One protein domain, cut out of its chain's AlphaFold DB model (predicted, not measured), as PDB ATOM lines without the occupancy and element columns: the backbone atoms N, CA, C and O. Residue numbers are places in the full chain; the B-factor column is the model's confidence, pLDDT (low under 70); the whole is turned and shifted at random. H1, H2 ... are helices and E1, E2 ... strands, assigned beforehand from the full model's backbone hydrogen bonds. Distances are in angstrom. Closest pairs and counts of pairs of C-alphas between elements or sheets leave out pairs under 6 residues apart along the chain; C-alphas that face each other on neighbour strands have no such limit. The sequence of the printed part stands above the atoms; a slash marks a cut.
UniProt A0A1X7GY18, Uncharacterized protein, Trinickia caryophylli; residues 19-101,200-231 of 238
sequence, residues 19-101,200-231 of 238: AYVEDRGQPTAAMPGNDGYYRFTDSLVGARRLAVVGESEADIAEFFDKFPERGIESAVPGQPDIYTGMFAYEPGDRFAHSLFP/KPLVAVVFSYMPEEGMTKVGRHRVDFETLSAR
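Overview. This is residues 19 to 101 and 200 to 231 of the 238 residues of an uncharacterized protein of Trinickia caryophylli (UniProt A0A1X7GY18). What would one see first? A strongly twisted six-stranded sheet is partly covered on one face by a crossed three-stranded sheet, E3, E5 and E9, and by helix H1, with the short H2 tucked between them. What is it made of? The printed part has 115 residues, with two named helices and nine named strands in the order E1 E2 E3 E4 H1 E5 E6 E7 E8 E9 H2, of the mixed class, helices and strands. The large sheet runs E2 E1 E4 E7 E6 E8, all antiparallel; the small one, E3 E5 E9, is mixed. How is it shaped? It is compact, with a radius of gyration of the C-alphas of 12.9 A, and spans 38 by 32 by 27 A.

Along the chain. Where are the large sheet's strands? They are E2, residues 27 to 29; E1, 19 to 23, from C-alpha 19 at (28.326, -15.106, 0.473); E4, 49 to 54, 16.3 A long; E7, 202 to 208, 19.4 A; E6, 81 to 89, 24.0 A; and E8, 216 to 220, 12.0 A. Where are the other elements? E3 is residues 37 to 40, E5 71 to 74 and E9 222 to 224. H1 is residues 57 to 66, 14.4 A long, and H2 is 225 to 229, ending at C-alpha 229 at (20.828, -8.353, -10.524).

Arrangement. How do the large sheet's strands pair? N 52 and O 205 of E4 and E7 are 2.8 A apart, and N 83 and O 208 of E6 and E7 are 2.8 A apart, both within hydrogen-bond range. E6 bends by 50 degrees at residue 86, and E1 and E2 form a hairpin with N 22 and O 28 at 2.8 A. How do the sheets meet? They form a sandwich, two sheets face to face, with strands at 53 degrees; in the small sheet N 38 and O 71 of parallel E3 and E5 are 2.8 A apart. Where do the helices sit? H1 is on the large sheet at a height of 9.5 A, in two layers, a helix on one face of a sheet. H1 and H2 touch, their closest C-alphas those of Phe 64 and Phe 225, 5.0 A apart; H2 only grazes both sheets. In H1 and H2 every O i to N i+4 pair is within hydrogen-bond range.

Size, cuts and confidence. Is anything missing? Residues 102 to 199 are not printed, and C-alphas 101 and 200 are 26.1 A apart across the cut. Are any links long? Of the links that are printed whole, none is long. Where is confidence low? The mean pLDDT of the printed part is 70.4, and 42 residues are under 70, among them residues 19 to 31, 41 to 49 and 88 to 101.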
ATOM      1  N   ALA A  19      28.500 -15.649  -0.868       57.56
ATOM      2  CA  ALA A  19      28.326 -15.106   0.473       57.56
ATOM      3  C   ALA A  19      28.748 -13.636   0.562       57.56
ATOM      4  O   ALA A  19      29.728 -13.205  -0.050       57.56
ATOM      5  N   TYR A  20      28.025 -12.880   1.389       61.94
ATOM      6  CA  TYR A  20      28.417 -11.531   1.771       61.94
ATOM      7  C   TYR A  20      29.571 -11.559   2.775       61.94
ATOM      8  O   TYR A  20      29.530 -12.281   3.774       61.94
ATOM      9  N   VAL A  21      30.576 -10.725   2.534       60.91
ATOM     10  CA  VAL A  21      31.798 -10.619   3.326       60.91
ATOM     11  C   VAL A  21      32.058  -9.153   3.672       60.91
ATOM     12  O   VAL A  21      32.093  -8.283   2.803       60.91
ATOM     13  N   GLU A  22      32.251  -8.888   4.960       62.75
ATOM     14  CA  GLU A  22      32.741  -7.625   5.507       62.75
ATOM     15  C   GLU A  22      34.254  -7.709   5.748       62.75
ATOM     16  O   GLU A  22      34.732  -8.661   6.369       62.75
ATOM     17  N   ASP A  23      35.012  -6.686   5.345       56.16
ATOM     18  CA  ASP A  23      36.399  -6.521   5.796       56.16
ATOM     19  C   ASP A  23      36.449  -5.659   7.064       56.16
ATOM     20  O   ASP A  23      36.170  -4.460   7.034       56.16
ATOM     21  N   ARG A  24      36.827  -6.279   8.191       49.53
ATOM     22  CA  ARG A  24      37.142  -5.603   9.467       49.53
ATOM     23  C   ARG A  24      38.630  -5.703   9.826       49.53
ATOM     24  O   ARG A  24      38.992  -5.777  10.996       49.53
ATOM     25  N   GLY A  25      39.498  -5.778   8.819       51.00
ATOM     26  CA  GLY A  25      40.898  -6.197   8.953       51.00
ATOM     27  C   GLY A  25      41.095  -7.706   8.752       51.00
ATOM     28  O   GLY A  25      42.234  -8.153   8.616       51.00
ATOM     29  N   GLN A  26      39.996  -8.466   8.708       52.72
ATOM     30  CA  GLN A  26      39.882  -9.859   8.272       52.72
ATOM     31  C   GLN A  26      38.512 -10.040   7.582       52.72
ATOM     32  O   GLN A  26      37.524  -9.490   8.089       52.72
ATOM     33  N   PRO A  27      38.422 -10.805   6.478       60.16
ATOM     34  CA  PRO A  27      37.155 -11.108   5.819       60.16
ATOM     35  C   PRO A  27      36.266 -11.954   6.740       60.16
ATOM     36  O   PRO A  27      36.614 -13.071   7.121       60.16
ATOM     37  N   THR A  28      35.116 -11.406   7.123       61.34
ATOM     38  CA  THR A  28      34.121 -12.053   7.991       61.34
ATOM     39  C   THR A  28      32.779 -12.087   7.271       61.34
ATOM     40  O   THR A  28      32.451 -11.140   6.567       61.34
ATOM     41  N   ALA A  29      31.982 -13.144   7.439       65.62
ATOM     42  CA  ALA A  29      30.637 -13.184   6.865       65.62
ATOM     43  C   ALA A  29      29.794 -11.994   7.368       65.62
ATOM     44  O   ALA A  29      29.723 -11.756   8.577       65.62
ATOM     45  N   ALA A  30      29.178 -11.249   6.451       66.62
ATOM     46  CA  ALA A  30      28.297 -10.141   6.806       66.62
ATOM     47  C   ALA A  30      26.931 -10.670   7.255       66.62
ATOM     48  O   ALA A  30      26.444 -11.681   6.742       66.62
ATOM     49  N   MET A  31      26.283  -9.953   8.169       69.31
ATOM     50  CA  MET A  31      24.911 -10.241   8.587       69.31
ATOM     51  C   MET A  31      23.993  -9.090   8.164       69.31
ATOM     52  O   MET A  31      24.330  -7.935   8.435       69.31
ATOM     53  N   PRO A  32      22.845  -9.372   7.522       73.31
ATOM     54  CA  PRO A  32      21.873  -8.333   7.220       73.31
ATOM     55  C   PRO A  32      21.267  -7.783   8.517       73.31
ATOM     56  O   PRO A  32      21.165  -8.489   9.524       73.31
ATOM     57  N   GLY A  33      20.848  -6.518   8.494       71.00
ATOM     58  CA  GLY A  33      20.038  -5.937   9.562       71.00
ATOM     59  C   GLY A  33      18.652  -6.585   9.652       71.00
ATOM     60  O   GLY A  33      18.243  -7.351   8.779       71.00
ATOM     61  N   ASN A  34      17.889  -6.237  10.694       76.00
ATOM     62  CA  ASN A  34      16.499  -6.698  10.851       76.00
ATOM     63  C   ASN A  34      15.581  -6.289   9.686       76.00
ATOM     64  O   ASN A  34      14.528  -6.887   9.507       76.00
ATOM     65  N   ASP A  35      15.963  -5.270   8.920       77.25
ATOM     66  CA  ASP A  35      15.279  -4.791   7.721       77.25
ATOM     67  C   ASP A  35      15.718  -5.516   6.438       77.25
ATOM     68  O   ASP A  35      15.257  -5.162   5.362       77.25
ATOM     69  N   GLY A  36      16.602  -6.517   6.526       78.31
ATOM     70  CA  GLY A  36      17.086  -7.278   5.369       78.31
ATOM     71  C   GLY A  36      18.216  -6.599   4.588       78.31
ATOM     72  O   GLY A  36      18.738  -7.194   3.644       78.31
ATOM     73  N   TYR A  37      18.643  -5.399   4.999       80.31
ATOM     74  CA  TYR A  37      19.699  -4.640   4.329       80.31
ATOM     75  C   TYR A  37      21.071  -4.879   4.958       80.31
ATOM     76  O   TYR A  37      21.247  -4.861   6.179       80.31
ATOM     77  N   TYR A  38      22.072  -5.043   4.102       80.19
ATOM     78  CA  TYR A  38      23.476  -5.018   4.480       80.19
ATOM     79  C   TYR A  38      23.950  -3.569   4.524       80.19
ATOM     80  O   TYR A  38      23.860  -2.839   3.537       80.19
ATOM     81  N   ARG A  39      24.460  -3.141   5.678       76.50
ATOM     82  CA  ARG A  39      24.920  -1.765   5.876       76.50
ATOM     83  C   ARG A  39      26.425  -1.689   5.744       76.50
ATOM     84  O   ARG A  39      27.142  -2.270   6.560       76.50
ATOM     85  N   PHE A  40      26.897  -0.898   4.789       71.69
ATOM     86  CA  PHE A  40      28.280  -0.449   4.823       71.69
ATOM     87  C   PHE A  40      28.356   0.858   5.621       71.69
ATOM     88  O   PHE A  40      27.598   1.808   5.410       71.69
ATOM     89  N   THR A  41      29.263   0.883   6.593       64.94
ATOM     90  CA  THR A  41      29.554   2.057   7.419       64.94
ATOM     91  C   THR A  41      31.022   2.382   7.248       64.94
ATOM     92  O   THR A  41      31.871   1.527   7.523       64.94
ATOM     93  N   ASP A  42      31.321   3.611   6.854       57.28
ATOM     94  CA  ASP A  42      32.673   4.127   6.935       57.28
ATOM     95  C   ASP A  42      32.797   4.962   8.203       57.28
ATOM     96  O   ASP A  42      32.106   5.963   8.390       57.28
ATOM     97  N   SER A  43      33.622   4.489   9.126       45.03
ATOM     98  CA  SER A  43      34.007   5.259  10.298       45.03
ATOM     99  C   SER A  43      35.518   5.381  10.270       45.03
ATOM    100  O   SER A  43      36.201   4.425   9.907       45.03
ATOM    101  N   LEU A  44      36.040   6.527  10.713       37.50
ATOM    102  CA  LEU A  44      37.473   6.862  10.789       37.50
ATOM    103  C   LEU A  44      38.355   5.807  11.500       37.50
ATOM    104  O   LEU A  44      39.576   5.907  11.469       37.50
ATOM    105  N   VAL A  45      37.759   4.797  12.144       39.09
ATOM    106  CA  VAL A  45      38.434   3.729  12.901       39.09
ATOM    107  C   VAL A  45      38.410   2.373  12.162       39.09
ATOM    108  O   VAL A  45      39.065   1.422  12.584       39.09
ATOM    109  N   GLY A  46      37.726   2.269  11.020       46.06
ATOM    110  CA  GLY A  46      37.700   1.061  10.197       46.06
ATOM    111  C   GLY A  46      36.567   1.091   9.179       46.06
ATOM    112  O   GLY A  46      35.401   0.923   9.543       46.06
ATOM    113  N   ALA A  47      36.917   1.280   7.908       51.50
ATOM    114  CA  ALA A  47      35.988   1.149   6.795       51.50
ATOM    115  C   ALA A  47      35.463  -0.293   6.731       51.50
ATOM    116  O   ALA A  47      36.248  -1.221   6.526       51.50
ATOM    117  N   ARG A  48      34.150  -0.496   6.900       59.41
ATOM    118  CA  ARG A  48      33.511  -1.796   6.643       59.41
ATOM    119  C   ARG A  48      33.295  -1.928   5.142       59.41
ATOM    120  O   ARG A  48      32.246  -1.536   4.634       59.41
ATOM    121  N   ARG A  49      34.305  -2.431   4.426       66.06
ATOM    122  CA  ARG A  49      34.142  -2.771   3.004       66.06
ATOM    123  C   ARG A  49      33.204  -3.971   2.912       66.06
ATOM    124  O   ARG A  49      33.371  -4.927   3.667       66.06
ATOM    125  N   LEU A  50      32.224  -3.895   2.018       74.25
ATOM    126  CA  LEU A  50      31.223  -4.933   1.804       74.25
ATOM    127  C   LEU A  50      31.439  -5.530   0.412       74.25
ATOM    128  O   LEU A  50      31.495  -4.789  -0.570       74.25
ATOM    129  N   ALA A  51      31.548  -6.851   0.326       74.94
ATOM    130  CA  ALA A  51      31.633  -7.555  -0.945       74.94
ATOM    131  C   ALA A  51      30.765  -8.814  -0.947       74.94
ATOM    132  O   ALA A  51      30.510  -9.402   0.102       74.94
ATOM    133  N   VAL A  52      30.344  -9.247  -2.129       77.44
ATOM    134  CA  VAL A  52      29.750 -10.567  -2.360       77.44
ATOM    135  C   VAL A  52      30.759 -11.392  -3.121       77.44
ATOM    136  O   VAL A  52      31.174 -10.986  -4.200       77.44
ATOM    137  N   VAL A  53      31.153 -12.529  -2.564       74.50
ATOM    138  CA  VAL A  53      32.114 -13.442  -3.184       74.50
ATOM    139  C   VAL A  53      31.377 -14.687  -3.650       74.50
ATOM    140  O   VAL A  53      30.623 -15.254  -2.862       74.50
ATOM    141  N   GLY A  54      31.614 -15.121  -4.887       71.88
ATOM    142  CA  GLY A  54      31.099 -16.371  -5.452       71.88
ATOM    143  C   GLY A  54      32.119 -17.066  -6.356       71.88
ATOM    144  O   GLY A  54      33.174 -16.506  -6.659       71.88
ATOM    145  N   GLU A  55      31.822 -18.295  -6.786       70.25
ATOM    146  CA  GLU A  55      32.685 -19.044  -7.721       70.25
ATOM    147  C   GLU A  55      32.618 -18.513  -9.160       70.25
ATOM    148  O   GLU A  55      33.538 -18.728  -9.949       70.25
ATOM    149  N   SER A  56      31.540 -17.813  -9.507       70.50
ATOM    150  CA  SER A  56      31.322 -17.196 -10.811       70.50
ATOM    151  C   SER A  56      30.373 -16.000 -10.711       70.50
ATOM    152  O   SER A  56      29.671 -15.819  -9.717       70.50
ATOM    153  N   GLU A  57      30.299 -15.191 -11.769       72.56
ATOM    154  CA  GLU A  57      29.306 -14.112 -11.871       72.56
ATOM    155  C   GLU A  57      27.865 -14.639 -11.779       72.56
ATOM    156  O   GLU A  57      26.998 -13.980 -11.206       72.56
ATOM    157  N   ALA A  58      27.610 -15.840 -12.313       72.81
ATOM    158  CA  ALA A  58      26.295 -16.469 -12.287       72.81
ATOM    159  C   ALA A  58      25.868 -16.853 -10.863       72.81
ATOM    160  O   ALA A  58      24.705 -16.669 -10.517       72.81
ATOM    161  N   ASP A  59      26.807 -17.305 -10.029       71.31
ATOM    162  CA  ASP A  59      26.548 -17.618  -8.616       71.31
ATOM    163  C   ASP A  59      26.155 -16.371  -7.821       71.31
ATOM    164  O   ASP A  59      25.268 -16.400  -6.967       71.31
ATOM    165  N   ILE A  60      26.810 -15.248  -8.119       73.75
ATOM    166  CA  ILE A  60      26.516 -13.964  -7.483       73.75
ATOM    167  C   ILE A  60      25.147 -13.440  -7.938       73.75
ATOM    168  O   ILE A  60      24.386 -12.919  -7.124       73.75
ATOM    169  N   ALA A  61      24.804 -13.615  -9.215       76.50
ATOM    170  CA  ALA A  61      23.486 -13.261  -9.733       76.50
ATOM    171  C   ALA A  61      22.374 -14.124  -9.116       76.50
ATOM    172  O   ALA A  61      21.386 -13.582  -8.627       76.50
ATOM    173  N   GLU A  62      22.567 -15.445  -9.046       76.88
ATOM    174  CA  GLU A  62      21.624 -16.362  -8.396       76.88
ATOM    175  C   GLU A  62      21.420 -16.000  -6.920       76.88
ATOM    176  O   GLU A  62      20.304 -16.049  -6.401       76.88
ATOM    177  N   PHE A  63      22.487 -15.579  -6.239       78.50
ATOM    178  CA  PHE A  63      22.395 -15.095  -4.869       78.50
ATOM    179  C   PHE A  63      21.485 -13.863  -4.744       78.50
ATOM    180  O   PHE A  63      20.676 -13.798  -3.814       78.50
ATOM    181  N   PHE A  64      21.596 -12.896  -5.658       82.06
ATOM    182  CA  PHE A  64      20.722 -11.721  -5.666       82.06
ATOM    183  C   PHE A  64      19.268 -12.098  -5.962       82.06
ATOM    184  O   PHE A  64      18.372 -11.656  -5.241       82.06
ATOM    185  N   ASP A  65      19.042 -12.986  -6.930       80.94
ATOM    186  CA  ASP A  65      17.704 -13.451  -7.312       80.94
ATOM    187  C   ASP A  65      17.016 -14.265  -6.203       80.94
ATOM    188  O   ASP A  65      15.792 -14.246  -6.077       80.94
ATOM    189  N   LYS A  66      17.785 -14.964  -5.358       79.00
ATOM    190  CA  LYS A  66      17.257 -15.738  -4.222       79.00
ATOM    191  C   LYS A  66      16.744 -14.856  -3.079       79.00
ATOM    192  O   LYS A  66      15.920 -15.306  -2.281       79.00
ATOM    193  N   PHE A  67      17.227 -13.619  -2.977       80.06
ATOM    194  CA  PHE A  67      16.877 -12.698  -1.897       80.06
ATOM    195  C   PHE A  67      16.527 -11.295  -2.428       80.06
ATOM    196  O   PHE A  67      17.168 -10.327  -2.018       80.06
ATOM    197  N   PRO A  68      15.503 -11.148  -3.288       81.12
ATOM    198  CA  PRO A  68      15.225  -9.892  -3.994       81.12
ATOM    199  C   PRO A  68      14.838  -8.743  -3.051       81.12
ATOM    200  O   PRO A  68      15.153  -7.592  -3.327       81.12
ATOM    201  N   GLU A  69      14.218  -9.067  -1.909       77.31
ATOM    202  CA  GLU A  69      13.815  -8.111  -0.864       77.31
ATOM    203  C   GLU A  69      14.980  -7.636   0.020       77.31
ATOM    204  O   GLU A  69      14.811  -6.754   0.860       77.31
ATOM    205  N   ARG A  70      16.163  -8.247  -0.114       83.75
ATOM    206  CA  ARG A  70      17.370  -7.795   0.581       83.75
ATOM    207  C   ARG A  70      18.079  -6.747  -0.259       83.75
ATOM    208  O   ARG A  70      17.882  -6.646  -1.465       83.75
ATOM    209  N   GLY A  71      18.938  -5.970   0.384       84.50
ATOM    210  CA  GLY A  71      19.602  -4.872  -0.296       84.50
ATOM    211  C   GLY A  71      20.848  -4.389   0.410       84.50
ATOM    212  O   GLY A  71      21.305  -4.956   1.403       84.50
ATOM    213  N   ILE A  72      21.390  -3.299  -0.109       84.62
ATOM    214  CA  ILE A  72      22.535  -2.597   0.451       84.62
ATOM    215  C   ILE A  72      22.094  -1.206   0.844       84.62
ATOM    216  O   ILE A  72      21.433  -0.513   0.074       84.62
ATOM    217  N   GLU A  73      22.492  -0.793   2.038       84.75
ATOM    218  CA  GLU A  73      22.255   0.543   2.555       84.75
ATOM    219  C   GLU A  73      23.585   1.254   2.831       84.75
ATOM    220  O   GLU A  73      24.454   0.740   3.544       84.75
ATOM    221  N   SER A  74      23.716   2.466   2.284       83.00
ATOM    222  CA  SER A  74      24.778   3.399   2.652       83.00
ATOM    223  C   SER A  74      24.409   4.099   3.949       83.00
ATOM    224  O   SER A  74      23.508   4.942   3.978       83.00
ATOM    225  N   ALA A  75      25.143   3.789   5.015       76.75
ATOM    226  CA  ALA A  75      25.054   4.500   6.286       76.75
ATOM    227  C   ALA A  75      26.168   5.558   6.440       76.75
ATOM    228  O   ALA A  75      26.435   6.014   7.552       76.75
ATOM    229  N   VAL A  76      26.839   5.942   5.343       72.25
ATOM    230  CA  VAL A  76      27.932   6.927   5.354       72.25
ATOM    231  C   VAL A  76      27.363   8.352   5.333       72.25
ATOM    232  O   VAL A  76      26.678   8.730   4.375       72.25
ATOM    233  N   PRO A  77      27.642   9.189   6.353       70.00
ATOM    234  CA  PRO A  77      27.169  10.568   6.377       70.00
ATOM    235  C   PRO A  77      27.696  11.371   5.181       70.00
ATOM    236  O   PRO A  77      28.898  11.423   4.932       70.00
ATOM    237  N   GLY A  78      26.792  12.015   4.440       74.19
ATOM    238  CA  GLY A  78      27.145  12.891   3.317       74.19
ATOM    239  C   GLY A  78      27.558  12.183   2.020       74.19
ATOM    240  O   GLY A  78      27.689  12.860   1.005       74.19
ATOM    241  N   GLN A  79      27.701  10.849   2.013       74.56
ATOM    242  CA  GLN A  79      28.090  10.069   0.826       74.56
ATOM    243  C   GLN A  79      27.077   8.949   0.557       74.56
ATOM    244  O   GLN A  79      27.298   7.782   0.879       74.56
ATOM    245  N   PRO A  80      25.906   9.310   0.006       77.50
ATOM    246  CA  PRO A  80      24.809   8.368  -0.140       77.50
ATOM    247  C   PRO A  80      24.916   7.508  -1.394       77.50
ATOM    248  O   PRO A  80      24.190   6.529  -1.512       77.50
ATOM    249  N   ASP A  81      25.742   7.891  -2.361       82.69
ATOM    250  CA  ASP A  81      25.849   7.163  -3.617       82.69
ATOM    251  C   ASP A  81      26.485   5.790  -3.389       82.69
ATOM    252  O   ASP A  81      27.366   5.634  -2.550       82.69
ATOM    253  N   ILE A  82      25.995   4.790  -4.120       83.19
ATOM    254  CA  ILE A  82      26.478   3.414  -4.039       83.19
ATOM    255  C   ILE A  82      27.025   3.036  -5.409       83.19
ATOM    256  O   ILE A  82      26.315   3.087  -6.420       83.19
ATOM    257  N   TYR A  83      28.288   2.644  -5.419       82.81
ATOM    258  CA  TYR A  83      29.044   2.173  -6.565       82.81
ATOM    259  C   TYR A  83      29.352   0.688  -6.395       82.81
ATOM    260  O   TYR A  83      29.530   0.214  -5.273       82.81
ATOM    261  N   THR A  84      29.408  -0.039  -7.506       83.38
ATOM    262  CA  THR A  84      29.759  -1.461  -7.529       83.38
ATOM    263  C   THR A  84      30.818  -1.740  -8.585       83.38
ATOM    264  O   THR A  84      30.782  -1.128  -9.651       83.38
ATOM    265  N   GLY A  85      31.706  -2.699  -8.335       77.56
ATOM    266  CA  GLY A  85      32.641  -3.238  -9.330       77.56
ATOM    267  C   GLY A  85      32.870  -4.736  -9.134       77.56
ATOM    268  O   GLY A  85      32.637  -5.250  -8.040       77.56
ATOM    269  N   MET A  86      33.300  -5.426 -10.192       76.81
ATOM    270  CA  MET A  86      33.628  -6.858 -10.181       76.81
ATOM    271  C   MET A  86      35.135  -7.070 -10.293       76.81
ATOM    272  O   MET A  86      35.787  -6.447 -11.127       76.81
ATOM    273  N   PHE A  87      35.674  -7.973  -9.473       71.81
ATOM    274  CA  PHE A  87      37.107  -8.251  -9.400       71.81
ATOM    275  C   PHE A  87      37.372  -9.741  -9.188       71.81
ATOM    276  O   PHE A  87      36.568 -10.439  -8.568       71.81
ATOM    277  N   ALA A  88      38.525 -10.220  -9.657       68.56
ATOM    278  CA  ALA A  88      39.029 -11.530  -9.264       68.56
ATOM    279  C   ALA A  88      39.372 -11.517  -7.766       68.56
ATOM    280  O   ALA A  88      39.975 -10.562  -7.271       68.56
ATOM    281  N   TYR A  89      38.968 -12.561  -7.048       66.06
ATOM    282  CA  TYR A  89      39.153 -12.678  -5.607       66.06
ATOM    283  C   TYR A  89      39.966 -13.923  -5.261       66.06
ATOM    284  O   TYR A  89      39.624 -15.036  -5.665       66.06
ATOM    285  N   GLU A  90      41.022 -13.742  -4.470       63.09
ATOM    286  CA  GLU A  90      41.798 -14.846  -3.911       63.09
ATOM    287  C   GLU A  90      41.353 -15.126  -2.462       63.09
ATOM    288  O   GLU A  90      41.281 -14.208  -1.638       63.09
ATOM    289  N   PRO A  91      41.024 -16.382  -2.106       57.94
ATOM    290  CA  PRO A  91      40.627 -16.725  -0.745       57.94
ATOM    291  C   PRO A  91      41.689 -16.344   0.294       57.94
ATOM    292  O   PRO A  91      42.801 -16.866   0.283       57.94
ATOM    293  N   GLY A  92      41.311 -15.505   1.259       53.78
ATOM    294  CA  GLY A  92      42.187 -15.102   2.364       53.78
ATOM    295  C   GLY A  92      42.942 -13.800   2.116       53.78
ATOM    296  O   GLY A  92      43.491 -13.241   3.068       53.78
ATOM    297  N   ASP A  93      42.889 -13.269   0.896       54.47
ATOM    298  CA  ASP A  93      43.277 -11.891   0.664       54.47
ATOM    299  C   ASP A  93      42.226 -10.950   1.251       54.47
ATOM    300  O   ASP A  93      41.011 -11.167   1.184       54.47
ATOM    301  N   ARG A  94      42.705  -9.854   1.847       56.06
ATOM    302  CA  ARG A  94      41.836  -8.692   2.053       56.06
ATOM    303  C   ARG A  94      41.372  -8.230   0.672       56.06
ATOM    304  O   ARG A  94      42.022  -8.530  -0.326       56.06
ATOM    305  N   PHE A  95      40.316  -7.429   0.588       57.19
ATOM    306  CA  PHE A  95      39.966  -6.735  -0.660       57.19
ATOM    307  C   PHE A  95      41.017  -5.644  -0.991       57.19
ATOM    308  O   PHE A  95      40.687  -4.473  -1.129       57.19
ATOM    309  N   ALA A  96      42.302  -6.014  -1.023       43.62
ATOM    310  CA  ALA A  96      43.499  -5.206  -1.222       43.62
ATOM    311  C   ALA A  96      43.844  -5.061  -2.711       43.62
ATOM    312  O   ALA A  96      44.550  -4.134  -3.091       43.62
ATOM    313  N   HIS A  97      43.302  -5.937  -3.562       43.31
ATOM    314  CA  HIS A  97      43.269  -5.748  -5.015       43.31
ATOM    315  C   HIS A  97      42.001  -5.031  -5.508       43.31
ATOM    316  O   HIS A  97      41.879  -4.742  -6.694       43.31
ATOM    317  N   SER A  98      41.100  -4.650  -4.597       43.22
ATOM    318  CA  SER A  98      40.075  -3.640  -4.864       43.22
ATOM    319  C   SER A  98      40.723  -2.273  -4.661       43.22
ATOM    320  O   SER A  98      40.976  -1.901  -3.521       43.22
ATOM    321  N   LEU A  99      41.075  -1.630  -5.782       47.69
ATOM    322  CA  LEU A  99      41.099  -0.195  -6.151       47.69
ATOM    323  C   LEU A  99      41.319   0.948  -5.122       47.69
ATOM    324  O   LEU A  99      41.561   2.075  -5.548       47.69
ATOM    325  N   PHE A 100      41.425   0.691  -3.817       47.62
ATOM    326  CA  PHE A 100      41.690   1.660  -2.752       47.62
ATOM    327  C   PHE A 100      43.138   1.635  -2.189       47.62
ATOM    328  O   PHE A 100      43.299   1.571  -0.962       47.62
ATOM    329  N   PRO A 101      44.226   1.775  -2.984       44.09
ATOM    330  CA  PRO A 101      45.568   2.003  -2.431       44.09
ATOM    331  C   PRO A 101      45.651   3.269  -1.569       44.09
ATOM    332  O   PRO A 101      46.460   3.345  -0.642       44.09
ATOM    333  N   LYS A 200      38.558 -22.832  -9.206       54.38
ATOM    334  CA  LYS A 200      38.045 -21.825 -10.135       54.38
ATOM    335  C   LYS A 200      38.324 -20.436  -9.545       54.38
ATOM    336  O   LYS A 200      38.166 -20.277  -8.331       54.38
ATOM    337  N   PRO A 201      38.768 -19.464 -10.359       61.81
ATOM    338  CA  PRO A 201      38.978 -18.110  -9.869       61.81
ATOM    339  C   PRO A 201      37.662 -17.602  -9.281       61.81
ATOM    340  O   PRO A 201      36.647 -17.596  -9.975       61.81
ATOM    341  N   LEU A 202      37.668 -17.228  -7.999       69.69
ATOM    342  CA  LEU A 202      36.491 -16.634  -7.378       69.69
ATOM    343  C   LEU A 202      36.317 -15.210  -7.904       69.69
ATOM    344  O   LEU A 202      37.283 -14.528  -8.258       69.69
ATOM    345  N   VAL A 203      35.076 -14.748  -7.907       72.38
ATOM    346  CA  VAL A 203      34.708 -13.391  -8.299       72.38
ATOM    347  C   VAL A 203      34.127 -12.683  -7.083       72.38
ATOM    348  O   VAL A 203      33.352 -13.268  -6.326       72.38
ATOM    349  N   ALA A 204      34.504 -11.422  -6.886       75.94
ATOM    350  CA  ALA A 204      33.934 -10.553  -5.868       75.94
ATOM    351  C   ALA A 204      33.251  -9.338  -6.499       75.94
ATOM    352  O   ALA A 204      33.860  -8.612  -7.285       75.94
ATOM    353  N   VAL A 205      32.007  -9.082  -6.098       80.44
ATOM    354  CA  VAL A 205      31.313  -7.810  -6.322       80.44
ATOM    355  C   VAL A 205      31.529  -6.936  -5.094       80.44
ATOM    356  O   VAL A 205      31.044  -7.268  -4.015       80.44
ATOM    357  N   VAL A 206      32.266  -5.838  -5.241       80.31
ATOM    358  CA  VAL A 206      32.613  -4.920  -4.144       80.31
ATOM    359  C   VAL A 206      31.743  -3.671  -4.214       80.31
ATOM    360  O   VAL A 206      31.554  -3.115  -5.296       80.31
ATOM    361  N   PHE A 207      31.271  -3.210  -3.054       80.94
ATOM    362  CA  PHE A 207      30.457  -2.004  -2.917       80.94
ATOM    363  C   PHE A 207      31.236  -0.866  -2.258       80.94
ATOM    364  O   PHE A 207      31.942  -1.064  -1.266       80.94
ATOM    365  N   SER A 208      31.073   0.337  -2.805       76.12
ATOM    366  CA  SER A 208      31.769   1.551  -2.382       76.12
ATOM    367  C   SER A 208      30.844   2.766  -2.388       76.12
ATOM    368  O   SER A 208      29.873   2.819  -3.139       76.12
ATOM    369  N   TYR A 209      31.177   3.768  -1.577       74.81
ATOM    370  CA  TYR A 209      30.559   5.093  -1.614       74.81
ATOM    371  C   TYR A 209      31.302   6.100  -2.510       74.81
ATOM    372  O   TYR A 209      30.759   7.159  -2.821       74.81
ATOM    373  N   MET A 210      32.525   5.776  -2.945       71.75
ATOM    374  CA  MET A 210      33.308   6.572  -3.894       71.75
ATOM    375  C   MET A 210      33.380   5.892  -5.262       71.75
ATOM    376  O   MET A 210      33.534   4.668  -5.320       71.75
ATOM    377  N   PRO A 211      33.313   6.669  -6.358       75.00
ATOM    378  CA  PRO A 211      33.583   6.154  -7.691       75.00
ATOM    379  C   PRO A 211      35.062   5.785  -7.836       75.00
ATOM    380  O   PRO A 211      35.939   6.566  -7.470       75.00
ATOM    381  N   GLU A 212      35.323   4.634  -8.443       67.88
ATOM    382  CA  GLU A 212      36.662   4.163  -8.794       67.88
ATOM    383  C   GLU A 212      36.692   3.623 -10.225       67.88
ATOM    384  O   GLU A 212      35.650   3.425 -10.859       67.88
ATOM    385  N   GLU A 213      37.893   3.385 -10.749       65.00
ATOM    386  CA  GLU A 213      38.080   2.842 -12.092       65.00
ATOM    387  C   GLU A 213      37.453   1.445 -12.213       65.00
ATOM    388  O   GLU A 213      37.799   0.533 -11.478       65.00
ATOM    389  N   GLY A 214      36.500   1.267 -13.128       71.50
ATOM    390  CA  GLY A 214      35.767   0.002 -13.273       71.50
ATOM    391  C   GLY A 214      34.570  -0.157 -12.328       71.50
ATOM    392  O   GLY A 214      33.876  -1.172 -12.403       71.50
ATOM    393  N   MET A 215      34.264   0.843 -11.490       80.31
ATOM    394  CA  MET A 215      33.023   0.872 -10.719       80.31
ATOM    395  C   MET A 215      31.907   1.646 -11.426       80.31
ATOM    396  O   MET A 215      32.118   2.694 -12.033       80.31
ATOM    397  N   THR A 216      30.678   1.155 -11.283       81.50
ATOM    398  CA  THR A 216      29.466   1.778 -11.824       81.50
ATOM    399  C   THR A 216      28.518   2.164 -10.698       81.50
ATOM    400  O   THR A 216      28.318   1.410  -9.747       81.50
ATOM    401  N   LYS A 217      27.896   3.342 -10.806       85.00
ATOM    402  CA  LYS A 217      26.872   3.786  -9.855       85.00
ATOM    403  C   LYS A 217      25.615   2.920  -9.984       85.00
ATOM    404  O   LYS A 217      24.958   2.909 -11.026       85.00
ATOM    405  N   VAL A 218      25.246   2.239  -8.906       86.81
ATOM    406  CA  VAL A 218      24.084   1.336  -8.863       86.81
ATOM    407  C   VAL A 218      22.887   1.917  -8.131       86.81
ATOM    408  O   VAL A 218      21.759   1.561  -8.456       86.81
ATOM    409  N   GLY A 219      23.099   2.856  -7.210       86.25
ATOM    410  CA  GLY A 219      22.002   3.438  -6.444       86.25
ATOM    411  C   GLY A 219      22.424   4.608  -5.567       86.25
ATOM    412  O   GLY A 219      23.543   5.119  -5.670       86.25
ATOM    413  N   ARG A 220      21.497   5.042  -4.713       86.81
ATOM    414  CA  ARG A 220      21.716   6.086  -3.712       86.81
ATOM    415  C   ARG A 220      20.918   5.753  -2.455       86.81
ATOM    416  O   ARG A 220      19.732   5.469  -2.553       86.81
ATOM    417  N   HIS A 221      21.557   5.846  -1.292       84.44
ATOM    418  CA  HIS A 221      21.084   5.470   0.045       84.44
ATOM    419  C   HIS A 221      20.753   3.992   0.212       84.44
ATOM    420  O   HIS A 221      21.294   3.365   1.114       84.44
ATOM    421  N   ARG A 222      19.892   3.440  -0.641       87.81
ATOM    422  CA  ARG A 222      19.514   2.031  -0.649       87.81
ATOM    423  C   ARG A 222      19.470   1.505  -2.077       87.81
ATOM    424  O   ARG A 222      19.161   2.249  -3.008       87.81
ATOM    425  N   VAL A 223      19.810   0.235  -2.242       87.00
ATOM    426  CA  VAL A 223      19.644  -0.495  -3.497       87.00
ATOM    427  C   VAL A 223      19.282  -1.942  -3.188       87.00
ATOM    428  O   VAL A 223      19.970  -2.599  -2.409       87.00
ATOM    429  N   ASP A 224      18.195  -2.418  -3.779       87.44
ATOM    430  CA  ASP A 224      17.699  -3.778  -3.573       87.44
ATOM    431  C   ASP A 224      18.410  -4.758  -4.508       87.44
ATOM    432  O   ASP A 224      18.931  -4.373  -5.562       87.44
ATOM    433  N   PHE A 225      18.430  -6.036  -4.142       84.94
ATOM    434  CA  PHE A 225      19.109  -7.069  -4.922       84.94
ATOM    435  C   PHE A 225      18.467  -7.282  -6.284       84.94
ATOM    436  O   PHE A 225      19.194  -7.502  -7.243       84.94
ATOM    437  N   GLU A 226      17.153  -7.094  -6.406       81.50
ATOM    438  CA  GLU A 226      16.465  -7.079  -7.703       81.50
ATOM    439  C   GLU A 226      17.023  -5.987  -8.637       81.50
ATOM    440  O   GLU A 226      17.228  -6.192  -9.832       81.50
ATOM    441  N   THR A 227      17.349  -4.813  -8.086       83.12
ATOM    442  CA  THR A 227      17.970  -3.736  -8.870       83.12
ATOM    443  C   THR A 227      19.436  -4.044  -9.183       83.12
ATOM    444  O   THR A 227      19.940  -3.653 -10.239       83.12
ATOM    445  N   LEU A 228      20.138  -4.733  -8.278       81.56
ATOM    446  CA  LEU A 228      21.524  -5.143  -8.488       81.56
ATOM    447  C   LEU A 228      21.649  -6.258  -9.524       81.56
ATOM    448  O   LEU A 228      22.546  -6.162 -10.355       81.56
ATOM    449  N   SER A 229      20.765  -7.257  -9.546       77.88
ATOM    450  CA  SER A 229      20.828  -8.353 -10.524       77.88
ATOM    451  C   SER A 229      20.630  -7.862 -11.962       77.88
ATOM    452  O   SER A 229      21.248  -8.384 -12.885       77.88
ATOM    453  N   ALA A 230      19.871  -6.779 -12.155       74.62
ATOM    454  CA  ALA A 230      19.725  -6.124 -13.454       74.62
ATOM    455  C   ALA A 230      20.956  -5.301 -13.894       74.62
ATOM    456  O   ALA A 230      21.105  -5.003 -15.081       74.62
ATOM    457  N   ARG A 231      21.812  -4.871 -12.954       68.69
ATOM    458  CA  ARG A 231      22.922  -3.925 -13.205       68.69
ATOM    459  C   ARG A 231      24.306  -4.542 -13.107       68.69
ATOM    460  O   ARG A 231      25.223  -4.075 -13.776       68.69
TER     461      ARG A 231